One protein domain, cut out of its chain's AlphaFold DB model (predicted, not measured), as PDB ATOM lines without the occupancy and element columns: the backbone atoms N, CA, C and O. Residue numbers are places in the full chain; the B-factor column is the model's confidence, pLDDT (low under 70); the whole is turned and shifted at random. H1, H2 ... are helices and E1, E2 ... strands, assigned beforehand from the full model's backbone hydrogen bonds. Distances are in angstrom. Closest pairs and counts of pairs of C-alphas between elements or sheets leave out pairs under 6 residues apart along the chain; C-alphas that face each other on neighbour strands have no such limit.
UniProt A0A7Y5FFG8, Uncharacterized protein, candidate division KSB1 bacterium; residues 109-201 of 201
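Overview. This is residues 109 to 201 of the 201 residues of an uncharacterized protein of candidate division KSB1 bacterium (UniProt A0A7Y5FFG8). One long helix, H1, lies along one face of a twisted sheet of four strands, and the sheet's other face has no named helix on it. Beyond the last residue of H1 a long loop, residues 134 to 149, folds back to the short helix H2, which packs on H1 and is not on the sheet. The printed part has 93 residues with two named helices and four named strands, in the order H1 H2 E1 E2 E3 E4; the sheet's order is E1 - E2 - E3 - E4, all antiparallel, and the class is mixed, helices and strands. The whole is compact, with a radius of gyration of the C-alphas of 13.2 A, yet elongated in outline, spanning 43 by 23 by 17 A.

Along the chain. Find C-alpha 109 at (192.913, 189.544, 244.916); from there H1 runs 36.9 A through residues 109 to 133, to C-alpha 133 at (203.017, 154.119, 243.592). After the loop, look for H2 at residues 150 to 153, 5.2 A long. Then come E1, residues 162 to 167, 16.1 A; E2, residues 174 to 180, 19.8 A; E3, residues 187 to 192, 15.9 A; and E4, residues 197 to 200, 9.7 A, which ends at C-alpha 200 at (188.461, 169.422, 233.772).

Arrangement. Begin with H1, which is on the sheet at a height of 8.3 A, over E2 and E3. On the local plane its line and that of E2 stand at 19 degrees, along the strands. The closest C-alphas of H1 and E3 are those of Ala 125 and Val 192, 6.2 A apart. H1 touches H2 with residues 124 to 131 alone, the closest C-alphas being those of Arg 127 and Leu 153 at 6.2 A. H2 is apart from E2, E3 and E4. The four strands form a meander, each the antiparallel neighbour of the one before, with hairpins E1 and E2, E2 and E3, and E3 and E4. Look across E1 and E2 for N 165 and O 177, 2.8 A apart, within hydrogen-bond range; across E2 and E3 for N 176 and O 190, 2.8 A; across E3 and E4 for N 191 and O 198, 2.8 A. The edge strands E1 and E4 are apart. The sheet is only just strongly twisted, its C-alphas lying up to 4.2 A off the best plane. In H1 every O i to N i+4 pair is within hydrogen-bond range; H2 is too short for such a pair, and its one O i to N i+3 pair is within range.

Size, cuts and confidence. The two C-alphas farthest apart, those of Val 109 and Ala 137, are 43.9 A apart. The printed part has no cut. The link from H1 to H2 is long, with 16 residues, and that from E3 to E4 is tight. The mean pLDDT of the printed part is 87.9, and residue 201, the chain's last, is the one printed residue under 70.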
ATOM      1  N   VAL A 109     193.220 190.397 243.752       87.31
ATOM      2  CA  VAL A 109     192.913 189.544 244.916       87.31
ATOM      3  C   VAL A 109     192.176 188.275 244.481       87.31
ATOM      4  O   VAL A 109     192.510 187.183 244.950       87.31
ATOM      5  N   ASP A 110     191.241 188.395 243.538       88.25
ATOM      6  CA  ASP A 110     190.499 187.250 243.004       88.25
ATOM      7  C   ASP A 110     191.417 186.291 242.231       88.25
ATOM      8  O   ASP A 110     191.323 185.068 242.379       88.25
ATOM      9  N   LEU A 111     192.346 186.828 241.433       88.44
ATOM     10  CA  LEU A 111     193.344 186.025 240.720       88.44
ATOM     11  C   LEU A 111     194.301 185.317 241.685       88.44
ATOM     12  O   LEU A 111     194.512 184.109 241.561       88.44
ATOM     13  N   HIS A 112     194.812 186.027 242.693       90.31
ATOM     14  CA  HIS A 112     195.691 185.442 243.704       90.31
ATOM     15  C   HIS A 112     195.012 184.279 244.442       90.31
ATOM     16  O   HIS A 112     195.626 183.233 244.671       90.31
ATOM     17  N   GLN A 113     193.730 184.426 244.792       88.94
ATOM     18  CA  GLN A 113     192.981 183.356 245.447       88.94
ATOM     19  C   GLN A 113     192.826 182.126 244.538       88.94
ATOM     20  O   GLN A 113     192.994 180.995 245.003       88.94
ATOM     21  N   ARG A 114     192.552 182.313 243.241       89.44
ATOM     22  CA  ARG A 114     192.469 181.203 242.272       89.44
ATOM     23  C   ARG A 114     193.790 180.446 242.156       89.44
ATOM     24  O   ARG A 114     193.784 179.213 242.166       89.44
ATOM     25  N   ASP A 115     194.906 181.164 242.111       91.31
ATOM     26  CA  ASP A 115     196.237 180.565 242.014       91.31
ATOM     27  C   ASP A 115     196.608 179.775 243.276       91.31
ATOM     28  O   ASP A 115     197.172 178.677 243.194       91.31
ATOM     29  N   GLU A 116     196.241 180.276 244.457       91.25
ATOM     30  CA  GLU A 116     196.450 179.567 245.721       91.25
ATOM     31  C   GLU A 116     195.668 178.241 245.770       91.25
ATOM     32  O   GLU A 116     196.206 177.194 246.163       91.25
ATOM     33  N   ILE A 117     194.412 178.262 245.316       90.44
ATOM     34  CA  ILE A 117     193.565 177.068 245.229       90.44
ATOM     35  C   ILE A 117     194.155 176.076 244.223       90.44
ATOM     36  O   ILE A 117     194.305 174.891 244.542       90.44
ATOM     37  N   ALA A 118     194.550 176.545 243.037       90.56
ATOM     38  CA  ALA A 118     195.160 175.713 242.004       90.56
ATOM     39  C   ALA A 118     196.454 175.047 242.499       90.56
ATOM     40  O   ALA A 118     196.642 173.841 242.312       90.56
ATOM     41  N   LYS A 119     197.313 175.792 243.206       91.69
ATOM     42  CA  LYS A 119     198.548 175.278 243.816       91.69
ATOM     43  C   LYS A 119     198.266 174.203 244.862       91.69
ATOM     44  O   LYS A 119     198.937 173.167 244.884       91.69
ATOM     45  N   THR A 120     197.272 174.422 245.720       91.00
ATOM     46  CA  THR A 120     196.883 173.459 246.759       91.00
ATOM     47  C   THR A 120     196.335 172.173 246.143       91.00
ATOM     48  O   THR A 120     196.742 171.074 246.531       91.00
ATOM     49  N   LEU A 121     195.472 172.296 245.132       90.88
ATOM     50  CA  LEU A 121     194.888 171.163 244.418       90.88
ATOM     51  C   LEU A 121     195.955 170.383 243.627       90.88
ATOM     52  O   LEU A 121     195.970 169.153 243.659       90.88
ATOM     53  N   MET A 122     196.905 171.074 242.991       91.94
ATOM     54  CA  MET A 122     198.035 170.442 242.306       91.94
ATOM     55  C   MET A 122     198.943 169.688 243.288       91.94
ATOM     56  O   MET A 122     199.324 168.544 243.036       91.94
ATOM     57  N   ALA A 123     199.239 170.274 244.451       91.75
ATOM     58  CA  ALA A 123     199.986 169.587 245.501       91.75
ATOM     59  C   ALA A 123     199.238 168.344 246.021       91.75
ATOM     60  O   ALA A 123     199.866 167.322 246.306       91.75
ATOM     61  N   ALA A 124     197.905 168.395 246.119       91.19
ATOM     62  CA  ALA A 124     197.084 167.236 246.462       91.19
ATOM     63  C   ALA A 124     197.150 166.137 245.392       91.19
ATOM     64  O   ALA A 124     197.346 164.968 245.729       91.19
ATOM     65  N   ALA A 125     197.068 166.515 244.117       92.12
ATOM     66  CA  ALA A 125     197.158 165.597 242.990       92.12
ATOM     67  C   ALA A 125     198.508 164.860 242.942       92.12
ATOM     68  O   ALA A 125     198.546 163.633 242.841       92.12
ATOM     69  N   LEU A 126     199.619 165.583 243.121       92.38
ATOM     70  CA  LEU A 126     200.961 164.992 243.159       92.38
ATOM     71  C   LEU A 126     201.134 164.018 244.334       92.38
ATOM     72  O   LEU A 126     201.705 162.936 244.176       92.38
ATOM     73  N   ARG A 127     200.604 164.357 245.518       92.00
ATOM     74  CA  ARG A 127     200.632 163.440 246.670       92.00
ATOM     75  C   ARG A 127     199.764 162.204 246.433       92.00
ATOM     76  O   ARG A 127     200.164 161.116 246.846       92.00
ATOM     77  N   ALA A 128     198.633 162.336 245.740       91.25
ATOM     78  CA  ALA A 128     197.802 161.198 245.353       91.25
ATOM     79  C   ALA A 128     198.540 160.247 244.395       91.25
ATOM     80  O   ALA A 128     198.535 159.036 244.621       91.25
ATOM     81  N   GLN A 129     199.256 160.769 243.395       92.19
ATOM     82  CA  GLN A 129     200.092 159.954 242.500       92.19
ATOM     83  C   GLN A 129     201.238 159.262 243.243       92.19
ATOM     84  O   GLN A 129     201.496 158.071 243.049       92.19
ATOM     85  N   ALA A 130     201.905 159.979 244.151       91.31
ATOM     86  CA  ALA A 130     202.940 159.388 244.990       91.31
ATOM     87  C   ALA A 130     202.375 158.271 245.884       91.31
ATOM     88  O   ALA A 130     203.024 157.240 246.059       91.31
ATOM     89  N   TRP A 131     201.162 158.440 246.421       91.44
ATOM     90  CA  TRP A 131     200.488 157.424 247.229       91.44
ATOM     91  C   TRP A 131     200.144 156.169 246.418       91.44
ATOM     92  O   TRP A 131     200.379 155.058 246.894       91.44
ATOM     93  N   TYR A 132     199.691 156.331 245.172       91.81
ATOM     94  CA  TYR A 132     199.387 155.224 244.260       91.81
ATOM     95  C   TYR A 132     200.578 154.283 244.029       91.81
ATOM     96  O   TYR A 132     200.424 153.060 244.003       91.81
ATOM     97  N   ARG A 133     201.778 154.859 243.878       90.69
ATOM     98  CA  ARG A 133     203.017 154.119 243.592       90.69
ATOM     99  C   ARG A 133     203.625 153.446 244.825       90.69
ATOM    100  O   ARG A 133     204.465 152.562 244.678       90.69
ATOM    101  N   ARG A 134     203.227 153.844 246.036       89.81
ATOM    102  CA  ARG A 134     203.744 153.260 247.281       89.81
ATOM    103  C   ARG A 134     203.078 151.900 247.563       89.81
ATOM    104  O   ARG A 134     201.857 151.784 247.421       89.81
ATOM    105  N   PRO A 135     203.841 150.874 247.990       87.56
ATOM    106  CA  PRO A 135     203.279 149.579 248.367       87.56
ATOM    107  C   PRO A 135     202.477 149.671 249.676       87.56
ATOM    108  O   PRO A 135     202.748 150.532 250.519       87.56
ATOM    109  N   ALA A 136     201.520 148.755 249.871       87.88
ATOM    110  CA  ALA A 136     200.657 148.715 251.058       87.88
ATOM    111  C   ALA A 136     201.448 148.632 252.378       87.88
ATOM    112  O   ALA A 136     201.087 149.290 253.351       87.88
ATOM    113  N   ALA A 137     202.577 147.912 252.385       85.81
ATOM    114  CA  ALA A 137     203.458 147.772 253.549       85.81
ATOM    115  C   ALA A 137     204.023 149.109 254.076       85.81
ATOM    116  O   ALA A 137     204.385 149.201 255.243       85.81
ATOM    117  N   MET A 138     204.065 150.153 253.238       86.50
ATOM    118  CA  MET A 138     204.525 151.503 253.600       86.50
ATOM    119  C   MET A 138     203.356 152.502 253.714       86.50
ATOM    120  O   MET A 138     203.552 153.710 253.577       86.50
ATOM    121  N   GLY A 139     202.122 152.014 253.889       82.81
ATOM    122  CA  GLY A 139     200.917 152.850 253.973       82.81
ATOM    123  C   GLY A 139     200.460 153.448 252.632       82.81
ATOM    124  O   GLY A 139     199.724 154.438 252.619       82.81
ATOM    125  N   GLY A 140     200.910 152.880 251.508       87.69
ATOM    126  CA  GLY A 140     200.555 153.299 250.149       87.69
ATOM    127  C   GLY A 140     199.230 152.738 249.623       87.69
ATOM    128  O   GLY A 140     198.451 152.137 250.363       87.69
ATOM    129  N   GLY A 141     198.981 152.959 248.329       82.25
ATOM    130  CA  GLY A 141     197.732 152.597 247.653       82.25
ATOM    131  C   GLY A 141     197.729 151.278 246.893       82.25
ATOM    132  O   GLY A 141     196.689 150.919 246.353       82.25
ATOM    133  N   GLU A 142     198.860 150.566 246.828       88.69
ATOM    134  CA  GLU A 142     198.964 149.268 246.136       88.69
ATOM    135  C   GLU A 142     198.374 149.302 244.711       88.69
ATOM    136  O   GLU A 142     197.628 148.420 244.287       88.69
ATOM    137  N   ARG A 143     198.685 150.366 243.954       87.81
ATOM    138  CA  ARG A 143     198.134 150.609 242.609       87.81
ATOM    139  C   ARG A 143     196.601 150.748 242.564       87.81
ATOM    140  O   ARG A 143     195.964 150.364 241.581       87.81
ATOM    141  N   SER A 144     195.993 151.313 243.602       88.25
ATOM    142  CA  SER A 144     194.565 151.629 243.650       88.25
ATOM    143  C   SER A 144     194.322 152.959 244.355       88.25
ATOM    144  O   SER A 144     194.962 153.224 245.365       88.25
ATOM    145  N   PHE A 145     193.370 153.778 243.884       87.44
ATOM    146  CA  PHE A 145     192.915 154.984 244.600       87.44
ATOM    147  C   PHE A 145     191.725 154.728 245.543       87.44
ATOM    148  O   PHE A 145     191.260 155.648 246.214       87.44
ATOM    149  N   ALA A 146     191.233 153.488 245.643       86.88
ATOM    150  CA  ALA A 146     190.010 153.168 246.387       86.88
ATOM    151  C   ALA A 146     190.093 153.512 247.888       86.88
ATOM    152  O   ALA A 146     189.144 154.048 248.458       86.88
ATOM    153  N   ALA A 147     191.242 153.260 248.523       85.44
ATOM    154  CA  ALA A 147     191.455 153.530 249.948       85.44
ATOM    155  C   ALA A 147     192.065 154.918 250.226       85.44
ATOM    156  O   ALA A 147     192.576 155.150 251.329       85.44
ATOM    157  N   LEU A 148     192.051 155.821 249.238       88.06
ATOM    158  CA  LEU A 148     192.572 157.176 249.378       88.06
ATOM    159  C   LEU A 148     191.638 158.024 250.253       88.06
ATOM    160  O   LEU A 148     190.422 158.078 250.034       88.06
ATOM    161  N   THR A 149     192.224 158.708 251.234       88.31
ATOM    162  CA  THR A 149     191.547 159.677 252.105       88.31
ATOM    163  C   THR A 149     192.420 160.915 252.288       88.31
ATOM    164  O   THR A 149     193.643 160.845 252.159       88.31
ATOM    165  N   TRP A 150     191.804 162.050 252.630       87.88
ATOM    166  CA  TRP A 150     192.518 163.304 252.903       87.88
ATOM    167  C   TRP A 150     193.565 163.167 254.018       87.88
ATOM    168  O   TRP A 150     194.679 163.671 253.884       87.88
ATOM    169  N   ALA A 151     193.257 162.383 255.057       86.12
ATOM    170  CA  ALA A 151     194.182 162.090 256.151       86.12
ATOM    171  C   ALA A 151     195.470 161.396 255.671       86.12
ATOM    172  O   ALA A 151     196.560 161.752 256.106       86.12
ATOM    173  N   LYS A 152     195.375 160.458 254.715       85.75
ATOM    174  CA  LYS A 152     196.549 159.767 254.146       85.75
ATOM    175  C   LYS A 152     197.422 160.673 253.281       85.75
ATOM    176  O   LYS A 152     198.608 160.405 253.113       85.75
ATOM    177  N   LEU A 153     196.842 161.738 252.732       86.00
ATOM    178  CA  LEU A 153     197.574 162.758 251.985       86.00
ATOM    179  C   LEU A 153     198.172 163.843 252.885       86.00
ATOM    180  O   LEU A 153     198.952 164.654 252.387       86.00
ATOM    181  N   ASN A 154     197.838 163.841 254.182       88.31
ATOM    182  CA  ASN A 154     198.173 164.895 255.135       88.31
ATOM    183  C   ASN A 154     197.749 166.289 254.629       88.31
ATOM    184  O   ASN A 154     198.528 167.242 254.640       88.31
ATOM    185  N   ILE A 155     196.523 166.381 254.105       86.56
ATOM    186  CA  ILE A 155     195.922 167.630 253.629       86.56
ATOM    187  C   ILE A 155     194.597 167.813 254.356       86.56
ATOM    188  O   ILE A 155     193.783 166.890 254.393       86.56
ATOM    189  N   ASN A 156     194.380 169.003 254.913       87.25
ATOM    190  CA  ASN A 156     193.077 169.373 255.443       87.25
ATOM    191  C   ASN A 156     192.130 169.690 254.268       87.25
ATOM    192  O   ASN A 156     192.475 170.552 253.457       87.25
ATOM    193  N   PRO A 157     190.975 169.009 254.141       83.56
ATOM    194  CA  PRO A 157     190.011 169.314 253.087       83.56
ATOM    195  C   PRO A 157     189.359 170.693 253.244       83.56
ATOM    196  O   PRO A 157     188.885 171.251 252.259       83.56
ATOM    197  N   GLU A 158     189.346 171.246 254.455       85.38
ATOM    198  CA  GLU A 158     188.798 172.566 254.750       85.38
ATOM    199  C   GLU A 158     189.949 173.552 254.918       85.38
ATOM    200  O   GLU A 158     190.561 173.668 255.982       85.38
ATOM    201  N   THR A 159     190.283 174.251 253.837       84.19
ATOM    202  CA  THR A 159     191.191 175.398 253.915       84.19
ATOM    203  C   THR A 159     190.377 176.680 254.095       84.19
ATOM    204  O   THR A 159     189.222 176.719 253.672       84.19
ATOM    205  N   PRO A 160     190.949 177.750 254.679       83.44
ATOM    206  CA  PRO A 160     190.236 179.020 254.854       83.44
ATOM    207  C   PRO A 160     189.642 179.578 253.550       83.44
ATOM    208  O   PRO A 160     188.624 180.262 253.579       83.44
ATOM    209  N   ASN A 161     190.269 179.249 252.416       84.62
ATOM    210  CA  ASN A 161     189.975 179.835 251.113       84.62
ATOM    211  C   ASN A 161     189.172 178.893 250.193       84.62
ATOM    212  O   ASN A 161     188.500 179.364 249.272       84.62
ATOM    213  N   ALA A 162     189.219 177.576 250.433       87.69
ATOM    214  CA  ALA A 162     188.545 176.578 249.603       87.69
ATOM    215  C   ALA A 162     188.218 175.273 250.337       87.69
ATOM    216  O   ALA A 162     188.924 174.834 251.252       87.69
ATOM    217  N   VAL A 163     187.177 174.602 249.848       89.88
ATOM    218  CA  VAL A 163     186.810 173.242 250.250       89.88
ATOM    219  C   VAL A 163     187.235 172.269 249.161       89.88
ATOM    220  O   VAL A 163     186.883 172.422 247.989       89.88
ATOM    221  N   LEU A 164     187.990 171.252 249.563       91.44
ATOM    222  CA  LEU A 164     188.466 170.174 248.711       91.44
ATOM    223  C   LEU A 164     187.557 168.954 248.869       91.44
ATOM    224  O   LEU A 164     187.310 168.460 249.969       91.44
ATOM    225  N   SER A 165     187.096 168.414 247.748       89.00
ATOM    226  CA  SER A 165     186.282 167.200 247.693       89.00
ATOM    227  C   SER A 165     186.908 166.182 246.741       89.00
ATOM    228  O   SER A 165     187.508 166.538 245.729       89.00
ATOM    229  N   MET A 166     186.845 164.899 247.111       88.81
ATOM    230  CA  MET A 166     187.257 163.803 246.234       88.81
ATOM    231  C   MET A 166     186.011 163.104 245.725       88.81
ATOM    232  O   MET A 166     185.135 162.742 246.513       88.81
ATOM    233  N   SER A 167     185.968 162.829 244.432       86.56
ATOM    234  CA  SER A 167     184.937 162.008 243.814       86.56
ATOM    235  C   SER A 167     185.570 160.914 242.953       86.56
ATOM    236  O   SER A 167     186.766 160.937 242.659       86.56
ATOM    237  N   HIS A 168     184.771 159.907 242.598       83.50
ATOM    238  CA  HIS A 168     185.162 158.867 241.642       83.50
ATOM    239  C   HIS A 168     186.496 158.157 241.972       83.50
ATOM    240  O   HIS A 168     187.402 158.087 241.150       83.50
ATOM    241  N   ARG A 169     186.627 157.634 243.201       87.69
ATOM    242  CA  ARG A 169     187.808 156.873 243.650       87.69
ATOM    243  C   ARG A 169     187.766 155.452 243.093       87.69
ATOM    244  O   ARG A 169     187.080 154.592 243.639       87.69
ATOM    245  N   GLN A 170     188.494 155.212 242.012       86.25
ATOM    246  CA  GLN A 170     188.590 153.903 241.373       86.25
ATOM    247  C   GLN A 170     190.010 153.342 241.458       86.25
ATOM    248  O   GLN A 170     190.932 153.957 241.987       86.25
ATOM    249  N   ARG A 171     190.222 152.139 240.917       84.00
ATOM    250  CA  ARG A 171     191.560 151.543 240.863       84.00
ATOM    251  C   ARG A 171     192.532 152.356 239.999       84.00
ATOM    252  O   ARG A 171     193.720 152.314 240.266       84.00
ATOM    253  N   GLY A 172     192.052 153.082 238.988       85.69
ATOM    254  CA  GLY A 172     192.903 153.784 238.016       85.69
ATOM    255  C   GLY A 172     192.741 155.300 237.969       85.69
ATOM    256  O   GLY A 172     193.478 155.948 237.237       85.69
ATOM    257  N   SER A 173     191.801 155.877 238.713       88.31
ATOM    258  CA  SER A 173     191.560 157.319 238.678       88.31
ATOM    259  C   SER A 173     190.943 157.831 239.975       88.31
ATOM    260  O   SER A 173     190.308 157.084 240.727       88.31
ATOM    261  N   VAL A 174     191.144 159.120 240.233       91.50
ATOM    262  CA  VAL A 174     190.428 159.885 241.254       91.50
ATOM    263  C   VAL A 174     190.186 161.301 240.745       91.50
ATOM    264  O   VAL A 174     191.063 161.894 240.122       91.50
ATOM    265  N   CYS A 175     188.999 161.846 240.995       90.19
ATOM    266  CA  CYS A 175     188.683 163.236 240.696       90.19
ATOM    267  C   CYS A 175     188.818 164.069 241.976       90.19
ATOM    268  O   CYS A 175     188.244 163.730 243.014       90.19
ATOM    269  N   LEU A 176     189.606 165.136 241.911       92.00
ATOM    270  CA  LEU A 176     189.794 166.106 242.981       92.00
ATOM    271  C   LEU A 176     189.147 167.418 242.550       92.00
ATOM    272  O   LEU A 176     189.501 167.962 241.507       92.00
ATOM    273  N   THR A 177     188.238 167.940 243.361       91.31
ATOM    274  CA  THR A 177     187.539 169.196 243.092       91.31
ATOM    275  C   THR A 177     187.794 170.172 244.228       91.31
ATOM    276  O   THR A 177     187.559 169.840 245.390       91.31
ATOM    277  N   ALA A 178     188.238 171.379 243.895       90.88
ATOM    278  CA  ALA A 178     188.238 172.515 244.807       90.88
ATOM    279  C   ALA A 178     187.075 173.448 244.476       90.88
ATOM    280  O   ALA A 178     186.845 173.760 243.306       90.88
ATOM    281  N   VAL A 179     186.388 173.920 245.511       89.38
ATOM    282  CA  VAL A 179     185.387 174.988 245.416       89.38
ATOM    283  C   VAL A 179     185.846 176.144 246.294       89.38
ATOM    284  O   VAL A 179     186.170 175.930 247.466       89.38
ATOM    285  N   SER A 180     185.896 177.352 245.734       86.88
ATOM    286  CA  SER A 180     186.243 178.558 246.493       86.88
ATOM    287  C   SER A 180     185.137 178.913 247.491       86.88
ATOM    288  O   SER A 180     183.950 178.785 247.184       86.88
ATOM    289  N   LEU A 181     185.516 179.369 248.690       85.56
ATOM    290  CA  LEU A 181     184.557 179.875 249.681       85.56
ATOM    291  C   LEU A 181     184.020 181.267 249.325       85.56
ATOM    292  O   LEU A 181     182.903 181.601 249.713       85.56
ATOM    293  N   ALA A 182     184.813 182.069 248.610       83.38
ATOM    294  CA  ALA A 182     184.422 183.417 248.198       83.38
ATOM    295  C   ALA A 182     183.408 183.384 247.044       83.38
ATOM    296  O   ALA A 182     182.497 184.205 246.994       83.38
ATOM    297  N   ASP A 183     183.543 182.401 246.150       80.88
ATOM    298  CA  ASP A 183     182.671 182.220 244.994       80.88
ATOM    299  C   ASP A 183     182.475 180.727 244.695       80.88
ATOM    300  O   ASP A 183     183.359 180.039 244.184       80.88
ATOM    301  N   THR A 184     181.281 180.218 245.000       79.25
ATOM    302  CA  THR A 184     180.945 178.791 244.839       79.25
ATOM    303  C   THR A 184     180.755 178.355 243.384       79.25
ATOM    304  O   THR A 184     180.648 177.150 243.108       79.25
ATOM    305  N   THR A 185     180.717 179.311 242.449       79.69
ATOM    306  CA  THR A 185     180.640 179.039 241.007       79.69
ATOM    307  C   THR A 185     182.000 178.657 240.430       79.69
ATOM    308  O   THR A 185     182.068 177.879 239.479       79.69
ATOM    309  N   GLN A 186     183.086 179.121 241.049       81.12
ATOM    310  CA  GLN A 186     184.443 178.791 240.642       81.12
ATOM    311  C   GLN A 186     184.841 177.433 241.203       81.12
ATOM    312  O   GLN A 186     185.023 177.246 242.413       81.12
ATOM    313  N   ARG A 187     184.973 176.467 240.295       84.62
ATOM    314  CA  ARG A 187     185.378 175.101 240.606       84.62
ATOM    315  C   ARG A 187     186.570 174.735 239.750       84.62
ATOM    316  O   ARG A 187     186.571 174.981 238.552       84.62
ATOM    317  N   ILE A 188     187.575 174.140 240.378       89.25
ATOM    318  CA  ILE A 188     188.738 173.603 239.674       89.25
ATOM    319  C   ILE A 188     188.736 172.103 239.919       89.25
ATOM    320  O   ILE A 188     188.772 171.657 241.070       89.25
ATOM    321  N   CYS A 189     188.676 171.329 238.840       88.88
ATOM    322  CA  CYS A 189     188.636 169.875 238.890       88.88
ATOM    323  C   CYS A 189     189.893 169.296 238.232       88.88
ATOM    324  O   CYS A 189     190.177 169.578 237.071       88.88
ATOM    325  N   TYR A 190     190.627 168.445 238.949       91.69
ATOM    326  CA  TYR A 190     191.679 167.609 238.369       91.69
ATOM    327  C   TYR A 190     191.271 166.145 238.416       91.69
ATOM    328  O   TYR A 190     190.959 165.601 239.476       91.69
ATOM    329  N   MET A 191     191.363 165.480 237.273       89.12
ATOM    330  CA  MET A 191     191.347 164.030 237.201       89.12
ATOM    331  C   MET A 191     192.782 163.517 237.279       89.12
ATOM    332  O   MET A 191     193.631 163.838 236.444       89.12
ATOM    333  N   VAL A 192     193.056 162.735 238.318       92.38
ATOM    334  CA  VAL A 192     194.372 162.176 238.605       92.38
ATOM    335  C   VAL A 192     194.413 160.730 238.137       92.38
ATOM    336  O   VAL A 192     193.644 159.896 238.616       92.38
ATOM    337  N   PHE A 193     195.345 160.440 237.238       91.19
ATOM    338  CA  PHE A 193     195.726 159.097 236.814       91.19
ATOM    339  C   PHE A 193     197.105 158.741 237.401       91.19
ATOM    340  O   PHE A 193     197.809 159.629 237.894       91.19
ATOM    341  N   PRO A 194     197.533 157.465 237.343       87.38
ATOM    342  CA  PRO A 194     198.835 157.034 237.857       87.38
ATOM    343  C   PRO A 194     200.018 157.809 237.272       87.38
ATOM    344  O   PRO A 194     200.993 158.058 237.980       87.38
ATOM    345  N   ASP A 195     199.901 158.200 235.999       86.81
ATOM    346  CA  ASP A 195     200.991 158.778 235.210       86.81
ATOM    347  C   ASP A 195     200.605 160.082 234.487       86.81
ATOM    348  O   ASP A 195     201.436 160.672 233.802       86.81
ATOM    349  N   SER A 196     199.369 160.568 234.644       89.56
ATOM    350  CA  SER A 196     198.913 161.822 234.034       89.56
ATOM    351  C   SER A 196     197.927 162.583 234.922       89.56
ATOM    352  O   SER A 196     197.304 162.028 235.830       89.56
ATOM    353  N   LEU A 197     197.821 163.887 234.673       90.25
ATOM    354  CA  LEU A 197     196.878 164.798 235.316       90.25
ATOM    355  C   LEU A 197     196.094 165.498 234.210       90.25
ATOM    356  O   LEU A 197     196.698 166.019 233.273       90.25
ATOM    357  N   VAL A 198     194.770 165.508 234.316       90.94
ATOM    358  CA  VAL A 198     193.892 166.180 233.353       90.94
ATOM    359  C   VAL A 198     193.075 167.228 234.097       90.94
ATOM    360  O   VAL A 198     192.401 166.903 235.074       90.94
ATOM    361  N   LEU A 199     193.147 168.481 233.651       87.50
ATOM    362  CA  LEU A 199     192.262 169.547 234.119       87.50
ATOM    363  C   LEU A 199     190.891 169.359 233.459       87.50
ATOM    364  O   LEU A 199     190.809 169.260 232.234       87.50
ATOM    365  N   MET A 200     189.831 169.308 234.263       82.06
ATOM    366  CA  MET A 200     188.461 169.422 233.772       82.06
ATOM    367  C   MET A 200     187.987 170.870 233.937       82.06
ATOM    368  O   MET A 200     188.184 171.426 235.024       82.06
ATOM    369  N   PRO A 201     187.412 171.467 232.878       69.19
ATOM    370  CA  PRO A 201     186.783 172.780 232.955       69.19
ATOM    371  C   PRO A 201     185.501 172.760 233.797       69.19
ATOM    372  O   PRO A 201     184.907 171.668 233.977       69.19
TER     373      PRO A 201